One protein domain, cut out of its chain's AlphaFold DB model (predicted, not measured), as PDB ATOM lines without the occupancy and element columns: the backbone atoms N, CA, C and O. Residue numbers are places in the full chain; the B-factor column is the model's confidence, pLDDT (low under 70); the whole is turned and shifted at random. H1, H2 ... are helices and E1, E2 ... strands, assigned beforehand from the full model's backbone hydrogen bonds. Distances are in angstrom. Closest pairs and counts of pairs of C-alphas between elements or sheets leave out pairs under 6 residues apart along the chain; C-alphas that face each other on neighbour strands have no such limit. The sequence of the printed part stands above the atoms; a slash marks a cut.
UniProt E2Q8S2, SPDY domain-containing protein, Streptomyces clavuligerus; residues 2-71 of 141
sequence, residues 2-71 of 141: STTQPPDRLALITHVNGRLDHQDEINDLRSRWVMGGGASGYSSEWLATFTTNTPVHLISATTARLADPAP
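Overview. This is residues 2 to 71 of the 141 residues of the protein "SPDY domain-containing protein" of Streptomyces clavuligerus (UniProt E2Q8S2). A single four-stranded sheet has one helix, H2, lying over one of its faces and running along the strands, while no named helix covers the other face. A short helix, H1, sits beyond the end of the sheet where E2 ends and E3 begins, and the link between E3 and E4 loops out past the opposite end. The printed part has 70 residues, with four named strands and two named helices in the order E1, E2, H1, E3, E4, H2. The sheet's order is E1, E2, E3, E4, all antiparallel, and the class is mixed, helices and strands, in two layers, here a sheet with a helix on one face. The whole is only just compact, close to loose, with a radius of gyration of the C-alphas of 12.8 A and spans of 36 by 27 by 19 A.

Along the chain. Begin with the sheet's inner strands: E2 is residues 11 to 15, 13.4 A from first to last C-alpha, and E3 is residues 33 to 37, 13.9 A. At its edges are E1, residues 2 to 4, with C-alpha 2 at (-13.944, -14.600, -6.471), and E4, residues 46 to 50, 13.7 A long. Find C-alpha 56 at (-26.237, -5.978, 2.853); from there H2, residues 56 to 67, runs 16.5 A to C-alpha 67 at (-18.384, -18.644, 9.830). H1 is residues 22 to 27, 9.2 A long.

Arrangement. Look first between E2 and E3, antiparallel at 171 degrees, where N 12 and O 36 are 2.8 A apart, within hydrogen-bond range. The hairpin of E1 and E2 has N 4 and O 13 within that range at 2.8 A, and the hairpin of E3 and E4 has N 48 and O 35 at 2.7 A. From edge to edge the strands' lines turn by 43 degrees. H2 is on the sheet at a height of 10.4 A, over E3, though only just not over E2 as well; on the local plane its line and that of E3 stand at 20 degrees, along the strands. The closest C-alphas of E4 and H2 are those of Phe 50 and Ile 59, 7.4 A apart. H1 is not on the sheet, and it is apart from E1, E4 and H2. In H2 every O i to N i+4 pair is within hydrogen-bond range; in H1 it is 1 of 2.

Size, cuts and confidence. The two C-alphas farthest apart are those of Gln 23 and Pro 71, at 38.5 A. The printed part has no cut and no long link; those from H1 to E3 and from E4 to H2 are tight. Its mean pLDDT is 75.8, and confidence is under 70 at residues 9, 16 to 20, 23, 28 to 31 and 39 to 44.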
ATOM      1  N   SER A   2     -14.878 -14.248  -7.534       74.25
ATOM      2  CA  SER A   2     -13.944 -14.600  -6.471       74.25
ATOM      3  C   SER A   2     -14.582 -15.663  -5.591       74.25
ATOM      4  O   SER A   2     -15.743 -15.544  -5.198       74.25
ATOM      5  N   THR A   3     -13.816 -16.704  -5.291       75.94
ATOM      6  CA  THR A   3     -14.270 -17.830  -4.479       75.94
ATOM      7  C   THR A   3     -13.408 -17.932  -3.230       75.94
ATOM      8  O   THR A   3     -12.187 -17.791  -3.288       75.94
ATOM      9  N   THR A   4     -14.047 -18.159  -2.091       79.25
ATOM     10  CA  THR A   4     -13.414 -18.314  -0.785       79.25
ATOM     11  C   THR A   4     -13.932 -19.593  -0.146       79.25
ATOM     12  O   THR A   4     -15.140 -19.824  -0.088       79.25
ATOM     13  N   GLN A   5     -13.009 -20.428   0.323       77.38
ATOM     14  CA  GLN A   5     -13.300 -21.721   0.929       77.38
ATOM     15  C   GLN A   5     -12.538 -21.835   2.260       77.38
ATOM     16  O   GLN A   5     -11.354 -21.489   2.290       77.38
ATOM     17  N   PRO A   6     -13.169 -22.296   3.354       71.94
ATOM     18  CA  PRO A   6     -12.466 -22.586   4.593       71.94
ATOM     19  C   PRO A   6     -11.586 -23.846   4.450       71.94
ATOM     20  O   PRO A   6     -11.833 -24.677   3.569       71.94
ATOM     21  N   PRO A   7     -10.566 -24.029   5.315       74.19
ATOM     22  CA  PRO A   7      -9.641 -25.167   5.239       74.19
ATOM     23  C   PRO A   7     -10.319 -26.540   5.332       74.19
ATOM     24  O   PRO A   7      -9.824 -27.513   4.769       74.19
ATOM     25  N   ASP A   8     -11.458 -26.611   6.023       70.50
ATOM     26  CA  ASP A   8     -12.265 -27.823   6.189       70.50
ATOM     27  C   ASP A   8     -13.016 -28.246   4.913       70.50
ATOM     28  O   ASP A   8     -13.525 -29.363   4.838       70.50
ATOM     29  N   ARG A   9     -13.066 -27.373   3.897       68.56
ATOM     30  CA  ARG A   9     -13.781 -27.549   2.628       68.56
ATOM     31  C   ARG A   9     -15.281 -27.829   2.770       68.56
ATOM     32  O   ARG A   9     -15.898 -28.275   1.805       68.56
ATOM     33  N   LEU A  10     -15.882 -27.533   3.922       71.00
ATOM     34  CA  LEU A  10     -17.294 -27.826   4.193       71.00
ATOM     35  C   LEU A  10     -18.247 -26.714   3.749       71.00
ATOM     36  O   LEU A  10     -19.448 -26.954   3.631       71.00
ATOM     37  N   ALA A  11     -17.729 -25.516   3.500       73.56
ATOM     38  CA  ALA A  11     -18.485 -24.384   2.982       73.56
ATOM     39  C   ALA A  11     -17.758 -23.768   1.789       73.56
ATOM     40  O   ALA A  11     -16.544 -23.869   1.680       73.56
ATOM     41  N   LEU A  12     -18.489 -23.114   0.901       77.50
ATOM     42  CA  LEU A  12     -17.947 -22.377  -0.229       77.50
ATOM     43  C   LEU A  12     -18.702 -21.063  -0.358       77.50
ATOM     44  O   LEU A  12     -19.931 -21.038  -0.320       77.50
ATOM     45  N   ILE A  13     -17.978 -19.972  -0.561       75.38
ATOM     46  CA  ILE A  13     -18.566 -18.682  -0.906       75.38
ATOM     47  C   ILE A  13     -18.016 -18.271  -2.257       75.38
ATOM     48  O   ILE A  13     -16.807 -18.186  -2.445       75.38
ATOM     49  N   THR A  14     -18.908 -17.979  -3.190       75.50
ATOM     50  CA  THR A  14     -18.583 -17.494  -4.521       75.50
ATOM     51  C   THR A  14     -19.323 -16.190  -4.746       75.50
ATOM     52  O   THR A  14     -20.546 -16.137  -4.657       75.50
ATOM     53  N   HIS A  15     -18.594 -15.123  -5.034       70.88
ATOM     54  CA  HIS A  15     -19.188 -13.821  -5.304       70.88
ATOM     55  C   HIS A  15     -18.629 -13.218  -6.587       70.88
ATOM     56  O   HIS A  15     -17.512 -13.510  -7.026       70.88
ATOM     57  N   VAL A  16     -19.426 -12.365  -7.217       67.00
ATOM     58  CA  VAL A  16     -19.009 -11.611  -8.396       67.00
ATOM     59  C   VAL A  16     -18.570 -10.227  -7.943       67.00
ATOM     60  O   VAL A  16     -19.352  -9.483  -7.361       67.00
ATOM     61  N   ASN A  17     -17.316  -9.884  -8.231       57.22
ATOM     62  CA  ASN A  17     -16.817  -8.523  -8.071       57.22
ATOM     63  C   ASN A  17     -17.243  -7.708  -9.293       57.22
ATOM     64  O   ASN A  17     -16.763  -7.975 -10.394       57.22
ATOM     65  N   GLY A  18     -18.160  -6.758  -9.106       64.31
ATOM     66  CA  GLY A  18     -18.689  -5.908 -10.174       64.31
ATOM     67  C   GLY A  18     -20.169  -5.580  -9.986       64.31
ATOM     68  O   GLY A  18     -20.799  -6.018  -9.024       64.31
ATOM     69  N   ARG A  19     -20.725  -4.790 -10.910       61.69
ATOM     70  CA  ARG A  19     -22.164  -4.515 -10.955       61.69
ATOM     71  C   ARG A  19     -22.861  -5.736 -11.546       61.69
ATOM     72  O   ARG A  19     -22.579  -6.088 -12.687       61.69
ATOM     73  N   LEU A  20     -23.720  -6.382 -10.767       69.25
ATOM     74  CA  LEU A  20     -24.562  -7.459 -11.276       69.25
ATOM     75  C   LEU A  20     -25.734  -6.836 -12.043       69.25
ATOM     76  O   LEU A  20     -26.313  -5.842 -11.596       69.25
ATOM     77  N   ASP A  21     -26.028  -7.363 -13.229       70.81
ATOM     78  CA  ASP A  21     -27.212  -6.960 -13.985       70.81
ATOM     79  C   ASP A  21     -28.436  -7.677 -13.406       70.81
ATOM     80  O   ASP A  21     -28.425  -8.891 -13.206       70.81
ATOM     81  N   HIS A  22     -29.501  -6.924 -13.138       70.31
ATOM     82  CA  HIS A  22     -30.730  -7.458 -12.565       70.31
ATOM     83  C   HIS A  22     -31.405  -8.508 -13.466       70.31
ATOM     84  O   HIS A  22     -32.041  -9.437 -12.966       70.31
ATOM     85  N   GLN A  23     -31.269  -8.388 -14.789       67.56
ATOM     86  CA  GLN A  23     -31.852  -9.360 -15.718       67.56
ATOM     87  C   GLN A  23     -31.056 -10.666 -15.744       67.56
ATOM     88  O   GLN A  23     -31.638 -11.755 -15.746       67.56
ATOM     89  N   ASP A  24     -29.730 -10.573 -15.669       71.25
ATOM     90  CA  ASP A  24     -28.863 -11.748 -15.586       71.25
ATOM     91  C   ASP A  24     -28.989 -12.429 -14.220       71.25
ATOM     92  O   ASP A  24     -28.949 -13.653 -14.123       71.25
ATOM     93  N   GLU A  25     -29.248 -11.653 -13.166       72.44
ATOM     94  CA  GLU A  25     -29.582 -12.169 -11.845       72.44
ATOM     95  C   GLU A  25     -30.828 -13.044 -11.844       72.44
ATOM     96  O   GLU A  25     -30.920 -13.894 -10.981       72.44
ATOM     97  N   ILE A  26     -31.813 -12.904 -12.729       70.81
ATOM     98  CA  ILE A  26     -32.984 -13.807 -12.709       70.81
ATOM     99  C   ILE A  26     -32.674 -15.134 -13.409       70.81
ATOM    100  O   ILE A  26     -33.169 -16.182 -12.987       70.81
ATOM    101  N   ASN A  27     -31.804 -15.107 -14.413       70.00
ATOM    102  CA  ASN A  27     -31.621 -16.220 -15.338       70.00
ATOM    103  C   ASN A  27     -30.351 -17.040 -15.086       70.00
ATOM    104  O   ASN A  27     -30.317 -18.216 -15.442       70.00
ATOM    105  N   ASP A  28     -29.332 -16.460 -14.449       68.06
ATOM    106  CA  ASP A  28     -28.043 -17.113 -14.233       68.06
ATOM    107  C   ASP A  28     -27.621 -17.074 -12.757       68.06
ATOM    108  O   ASP A  28     -27.653 -16.044 -12.085       68.06
ATOM    109  N   LEU A  29     -27.176 -18.222 -12.245       63.06
ATOM    110  CA  LEU A  29     -26.554 -18.335 -10.924       63.06
ATOM    111  C   LEU A  29     -25.167 -17.678 -10.884       63.06
ATOM    112  O   LEU A  29     -24.694 -17.323  -9.805       63.06
ATOM    113  N   ARG A  30     -24.506 -17.516 -12.038       62.81
ATOM    114  CA  ARG A  30     -23.182 -16.885 -12.155       62.81
ATOM    115  C   ARG A  30     -23.233 -15.375 -12.019       62.81
ATOM    116  O   ARG A  30     -22.221 -14.790 -11.658       62.81
ATOM    117  N   SER A  31     -24.393 -14.771 -12.244       66.31
ATOM    118  CA  SER A  31     -24.645 -13.350 -12.023       66.31
ATOM    119  C   SER A  31     -25.289 -13.123 -10.660       66.31
ATOM    120  O   SER A  31     -26.138 -12.258 -10.522       66.31
ATOM    121  N   ARG A  32     -24.899 -13.896  -9.635       73.94
ATOM    122  CA  ARG A  32     -25.382 -13.765  -8.250       73.94
ATOM    123  C   ARG A  32     -24.265 -14.023  -7.246       73.94
ATOM    124  O   ARG A  32     -23.225 -14.597  -7.569       73.94
ATOM    125  N   TRP A  33     -24.503 -13.634  -6.000       76.81
ATOM    126  CA  TRP A  33     -23.675 -14.055  -4.876       76.81
ATOM    127  C   TRP A  33     -24.190 -15.403  -4.391       76.81
ATOM    128  O   TRP A  33     -25.369 -15.546  -4.072       76.81
ATOM    129  N   VAL A  34     -23.316 -16.394  -4.336       82.44
ATOM    130  CA  VAL A  34     -23.669 -17.773  -4.027       82.44
ATOM    131  C   VAL A  34     -22.890 -18.223  -2.801       82.44
ATOM    132  O   VAL A  34     -21.667 -18.119  -2.741       82.44
ATOM    133  N   MET A  35     -23.599 -18.750  -1.815       83.25
ATOM    134  CA  MET A  35     -23.008 -19.477  -0.698       83.25
ATOM    135  C   MET A  35     -23.494 -20.911  -0.765       83.25
ATOM    136  O   MET A  35     -24.656 -21.162  -1.060       83.25
ATOM    137  N   GLY A  36     -22.622 -21.853  -0.473       80.81
ATOM    138  CA  GLY A  36     -22.996 -23.247  -0.370       80.81
ATOM    139  C   GLY A  36     -22.207 -23.942   0.713       80.81
ATOM    140  O   GLY A  36     -21.253 -23.405   1.277       80.81
ATOM    141  N   GLY A  37     -22.614 -25.160   1.004       78.12
ATOM    142  CA  GLY A  37     -21.902 -26.012   1.932       78.12
ATOM    143  C   GLY A  37     -22.410 -27.433   1.865       78.12
ATOM    144  O   GLY A  37     -23.421 -27.710   1.227       78.12
ATOM    145  N   GLY A  38     -21.685 -28.321   2.529       72.31
ATOM    146  CA  GLY A  38     -21.755 -29.756   2.294       72.31
ATOM    147  C   GLY A  38     -20.584 -30.211   1.424       72.31
ATOM    148  O   GLY A  38     -20.147 -29.504   0.520       72.31
ATOM    149  N   ALA A  39     -20.041 -31.383   1.741       62.50
ATOM    150  CA  ALA A  39     -19.012 -32.005   0.919       62.50
ATOM    151  C   ALA A  39     -19.648 -32.658  -0.320       62.50
ATOM    152  O   ALA A  39     -20.780 -33.144  -0.252       62.50
ATOM    153  N   SER A  40     -18.907 -32.688  -1.432       60.38
ATOM    154  CA  SER A  40     -19.391 -33.259  -2.691       60.38
ATOM    155  C   SER A  40     -19.816 -34.716  -2.506       60.38
ATOM    156  O   SER A  40     -19.028 -35.521  -2.003       60.38
ATOM    157  N   GLY A  41     -21.032 -35.062  -2.925       59.75
ATOM    158  CA  GLY A  41     -21.566 -36.425  -2.813       59.75
ATOM    159  C   GLY A  41     -22.337 -36.704  -1.520       59.75
ATOM    160  O   GLY A  41     -22.864 -37.803  -1.345       59.75
ATOM    161  N   TYR A  42     -22.472 -35.714  -0.634       60.31
ATOM    162  CA  TYR A  42     -23.447 -35.757   0.452       60.31
ATOM    163  C   TYR A  42     -24.760 -35.125  -0.016       60.31
ATOM    164  O   TYR A  42     -24.786 -34.013  -0.526       60.31
ATOM    165  N   SER A  43     -25.901 -35.749   0.278       62.44
ATOM    166  CA  SER A  43     -27.243 -35.171   0.032       62.44
ATOM    167  C   SER A  43     -27.607 -34.009   0.973       62.44
ATOM    168  O   SER A  43     -28.779 -33.716   1.218       62.44
ATOM    169  N   SER A  44     -26.596 -33.389   1.570       69.31
ATOM    170  CA  SER A  44     -26.690 -32.227   2.452       69.31
ATOM    171  C   SER A  44     -25.944 -31.031   1.885       69.31
ATOM    172  O   SER A  44     -25.728 -30.056   2.602       69.31
ATOM    173  N   GLU A  45     -25.581 -31.116   0.606       76.38
ATOM    174  CA  GLU A  45     -25.289 -29.956  -0.211       76.38
ATOM    175  C   GLU A  45     -26.459 -28.976  -0.133       76.38
ATOM    176  O   GLU A  45     -27.631 -29.336  -0.286       76.38
ATOM    177  N   TRP A  46     -26.139 -27.726   0.156       80.06
ATOM    178  CA  TRP A  46     -27.105 -26.646   0.177       80.06
ATOM    179  C   TRP A  46     -26.537 -25.437  -0.546       80.06
ATOM    180  O   TRP A  46     -25.323 -25.260  -0.654       80.06
ATOM    181  N   LEU A  47     -27.453 -24.607  -1.034       83.88
ATOM    182  CA  LEU A  47     -27.153 -23.403  -1.785       83.88
ATOM    183  C   LEU A  47     -28.019 -22.257  -1.265       83.88
ATOM    184  O   LEU A  47     -29.240 -22.379  -1.180       83.88
ATOM    185  N   ALA A  48     -27.390 -21.139  -0.943       84.38
ATOM    186  CA  ALA A  48     -28.027 -19.859  -0.707       84.38
ATOM    187  C   ALA A  48     -27.579 -18.889  -1.796       84.38
ATOM    188  O   ALA A  48     -26.419 -18.867  -2.203       84.38
ATOM    189  N   THR A  49     -28.521 -18.093  -2.278       85.94
ATOM    190  CA  THR A  49     -28.283 -17.165  -3.375       85.94
ATOM    191  C   THR A  49     -28.752 -15.781  -2.962       85.94
ATOM    192  O   THR A  49     -29.862 -15.639  -2.451       85.94
ATOM    193  N   PHE A  50     -27.918 -14.774  -3.194       83.94
ATOM    194  CA  PHE A  50     -28.204 -13.377  -2.897       83.94
ATOM    195  C   PHE A  50     -28.080 -12.547  -4.174       83.94
ATOM    196  O   PHE A  50     -27.172 -12.743  -4.988       83.94
ATOM    197  N   THR A  51     -29.023 -11.631  -4.336       83.75
ATOM    198  CA  THR A  51     -29.143 -10.710  -5.474       83.75
ATOM    199  C   THR A  51     -28.773  -9.292  -5.054       83.75
ATOM    200  O   THR A  51     -28.671  -9.008  -3.857       83.75
ATOM    201  N   THR A  52     -28.649  -8.371  -6.009       81.25
ATOM    202  CA  THR A  52     -28.382  -6.948  -5.738       81.25
ATOM    203  C   THR A  52     -29.440  -6.317  -4.828       81.25
ATOM    204  O   THR A  52     -29.133  -5.429  -4.036       81.25
ATOM    205  N   ASN A  53     -30.682  -6.807  -4.871       83.56
ATOM    206  CA  ASN A  53     -31.767  -6.336  -4.006       83.56
ATOM    207  C   ASN A  53     -31.733  -6.921  -2.588       83.56
ATOM    208  O   ASN A  53     -32.541  -6.515  -1.751       83.56
ATOM    209  N   THR A  54     -30.837  -7.864  -2.291       85.56
ATOM    210  CA  THR A  54     -30.690  -8.389  -0.932       85.56
ATOM    211  C   THR A  54     -29.991  -7.340  -0.061       85.56
ATOM    212  O   THR A  54     -28.851  -6.972  -0.344       85.56
ATOM    213  N   PRO A  55     -30.615  -6.871   1.035       88.44
ATOM    214  CA  PRO A  55     -29.978  -5.919   1.933       88.44
ATOM    215  C   PRO A  55     -28.648  -6.443   2.489       88.44
ATOM    216  O   PRO A  55     -28.583  -7.553   3.021       88.44
ATOM    217  N   VAL A  56     -27.606  -5.605   2.449       85.06
ATOM    218  CA  VAL A  56     -26.237  -5.978   2.853       85.06
ATOM    219  C   VAL A  56     -26.164  -6.581   4.258       85.06
ATOM    220  O   VAL A  56     -25.456  -7.556   4.473       85.06
ATOM    221  N   HIS A  57     -26.957  -6.071   5.204       89.25
ATOM    222  CA  HIS A  57     -26.955  -6.566   6.580       89.25
ATOM    223  C   HIS A  57     -27.441  -8.020   6.699       89.25
ATOM    224  O   HIS A  57     -26.989  -8.730   7.593       89.25
ATOM    225  N   LEU A  58     -28.316  -8.492   5.800       90.19
ATOM    226  CA  LEU A  58     -28.740  -9.895   5.768       90.19
ATOM    227  C   LEU A  58     -27.637 -10.795   5.214       90.19
ATOM    228  O   LEU A  58     -27.409 -11.878   5.754       90.19
ATOM    229  N   ILE A  59     -26.925 -10.332   4.184       85.25
ATOM    230  CA  ILE A  59     -25.761 -11.038   3.637       85.25
ATOM    231  C   ILE A  59     -24.700 -11.159   4.736       85.25
ATOM    232  O   ILE A  59     -24.291 -12.268   5.069       85.25
ATOM    233  N   SER A  60     -24.341 -10.045   5.384       86.00
ATOM    234  CA  SER A  60     -23.359 -10.015   6.472       86.00
ATOM    235  C   SER A  60     -23.759 -10.898   7.654       86.00
ATOM    236  O   SER A  60     -22.929 -11.662   8.139       86.00
ATOM    237  N   ALA A  61     -25.016 -10.843   8.106       87.81
ATOM    238  CA  ALA A  61     -25.495 -11.687   9.201       87.81
ATOM    239  C   ALA A  61     -25.447 -13.181   8.841       87.81
ATOM    240  O   ALA A  61     -25.058 -14.003   9.672       87.81
ATOM    241  N   THR A  62     -25.793 -13.531   7.599       87.44
ATOM    242  CA  THR A  62     -25.743 -14.918   7.120       87.44
ATOM    243  C   THR A  62     -24.305 -15.420   7.049       87.44
ATOM    244  O   THR A  62     -24.008 -16.486   7.583       87.44
ATOM    245  N   THR A  63     -23.391 -14.634   6.471       84.44
ATOM    246  CA  THR A  63     -21.961 -14.972   6.415       84.44
ATOM    247  C   THR A  63     -21.357 -15.102   7.808       84.44
ATOM    248  O   THR A  63     -20.660 -16.076   8.075       84.44
ATOM    249  N   ALA A  64     -21.658 -14.168   8.716       86.19
ATOM    250  CA  ALA A  64     -21.165 -14.211  10.089       86.19
ATOM    251  C   ALA A  64     -21.644 -15.470  10.818       86.19
ATOM    252  O   ALA A  64     -20.855 -16.137  11.480       86.19
ATOM    253  N   ARG A  65     -22.921 -15.837  10.658       85.69
ATOM    254  CA  ARG A  65     -23.463 -17.047  11.282       85.69
ATOM    255  C   ARG A  65     -22.916 -18.331  10.665       85.69
ATOM    256  O   ARG A  65     -22.822 -19.329  11.368       85.69
ATOM    257  N   LEU A  66     -22.575 -18.316   9.380       82.50
ATOM    258  CA  LEU A  66     -21.968 -19.459   8.702       82.50
ATOM    259  C   LEU A  66     -20.509 -19.677   9.127       82.50
ATOM    260  O   LEU A  66     -20.074 -20.817   9.236       82.50
ATOM    261  N   ALA A  67     -19.769 -18.594   9.366       82.19
ATOM    262  CA  ALA A  67     -18.384 -18.644   9.830       82.19
ATOM    263  C   ALA A  67     -18.252 -18.922  11.341       82.19
ATOM    264  O   ALA A  67     -17.153 -19.201  11.814       82.19
ATOM    265  N   ASP A  68     -19.348 -18.827  12.098       83.38
ATOM    266  CA  ASP A  68     -19.377 -19.076  13.537       83.38
ATOM    267  C   ASP A  68     -19.236 -20.584  13.835       83.38
ATOM    268  O   ASP A  68     -20.128 -21.363  13.486       83.38
ATOM    269  N   PRO A  69     -18.155 -21.023  14.510       80.06
ATOM    270  CA  PRO A  69     -17.949 -22.430  14.838       80.06
ATOM    271  C   PRO A  69     -18.840 -22.916  15.991       80.06
ATOM    272  O   PRO A  69     -18.786 -24.095  16.353       80.06
ATOM    273  N   ALA A  70     -19.628 -22.036  16.620       83.62
ATOM    274  CA  ALA A  70     -20.455 -22.401  17.756       83.62
ATOM    275  C   ALA A  70     -21.485 -23.486  17.377       83.62
ATOM    276  O   ALA A  70     -22.226 -23.348  16.398       83.62
ATOM    277  N   PRO A  71     -21.599 -24.561  18.179       81.56
ATOM    278  CA  PRO A  71     -22.532 -25.638  17.896       81.56
ATOM    279  C   PRO A  71     -23.978 -25.134  17.930       81.56
ATOM    280  O   PRO A  71     -24.395 -24.392  18.822       81.56
TER     281      PRO A  71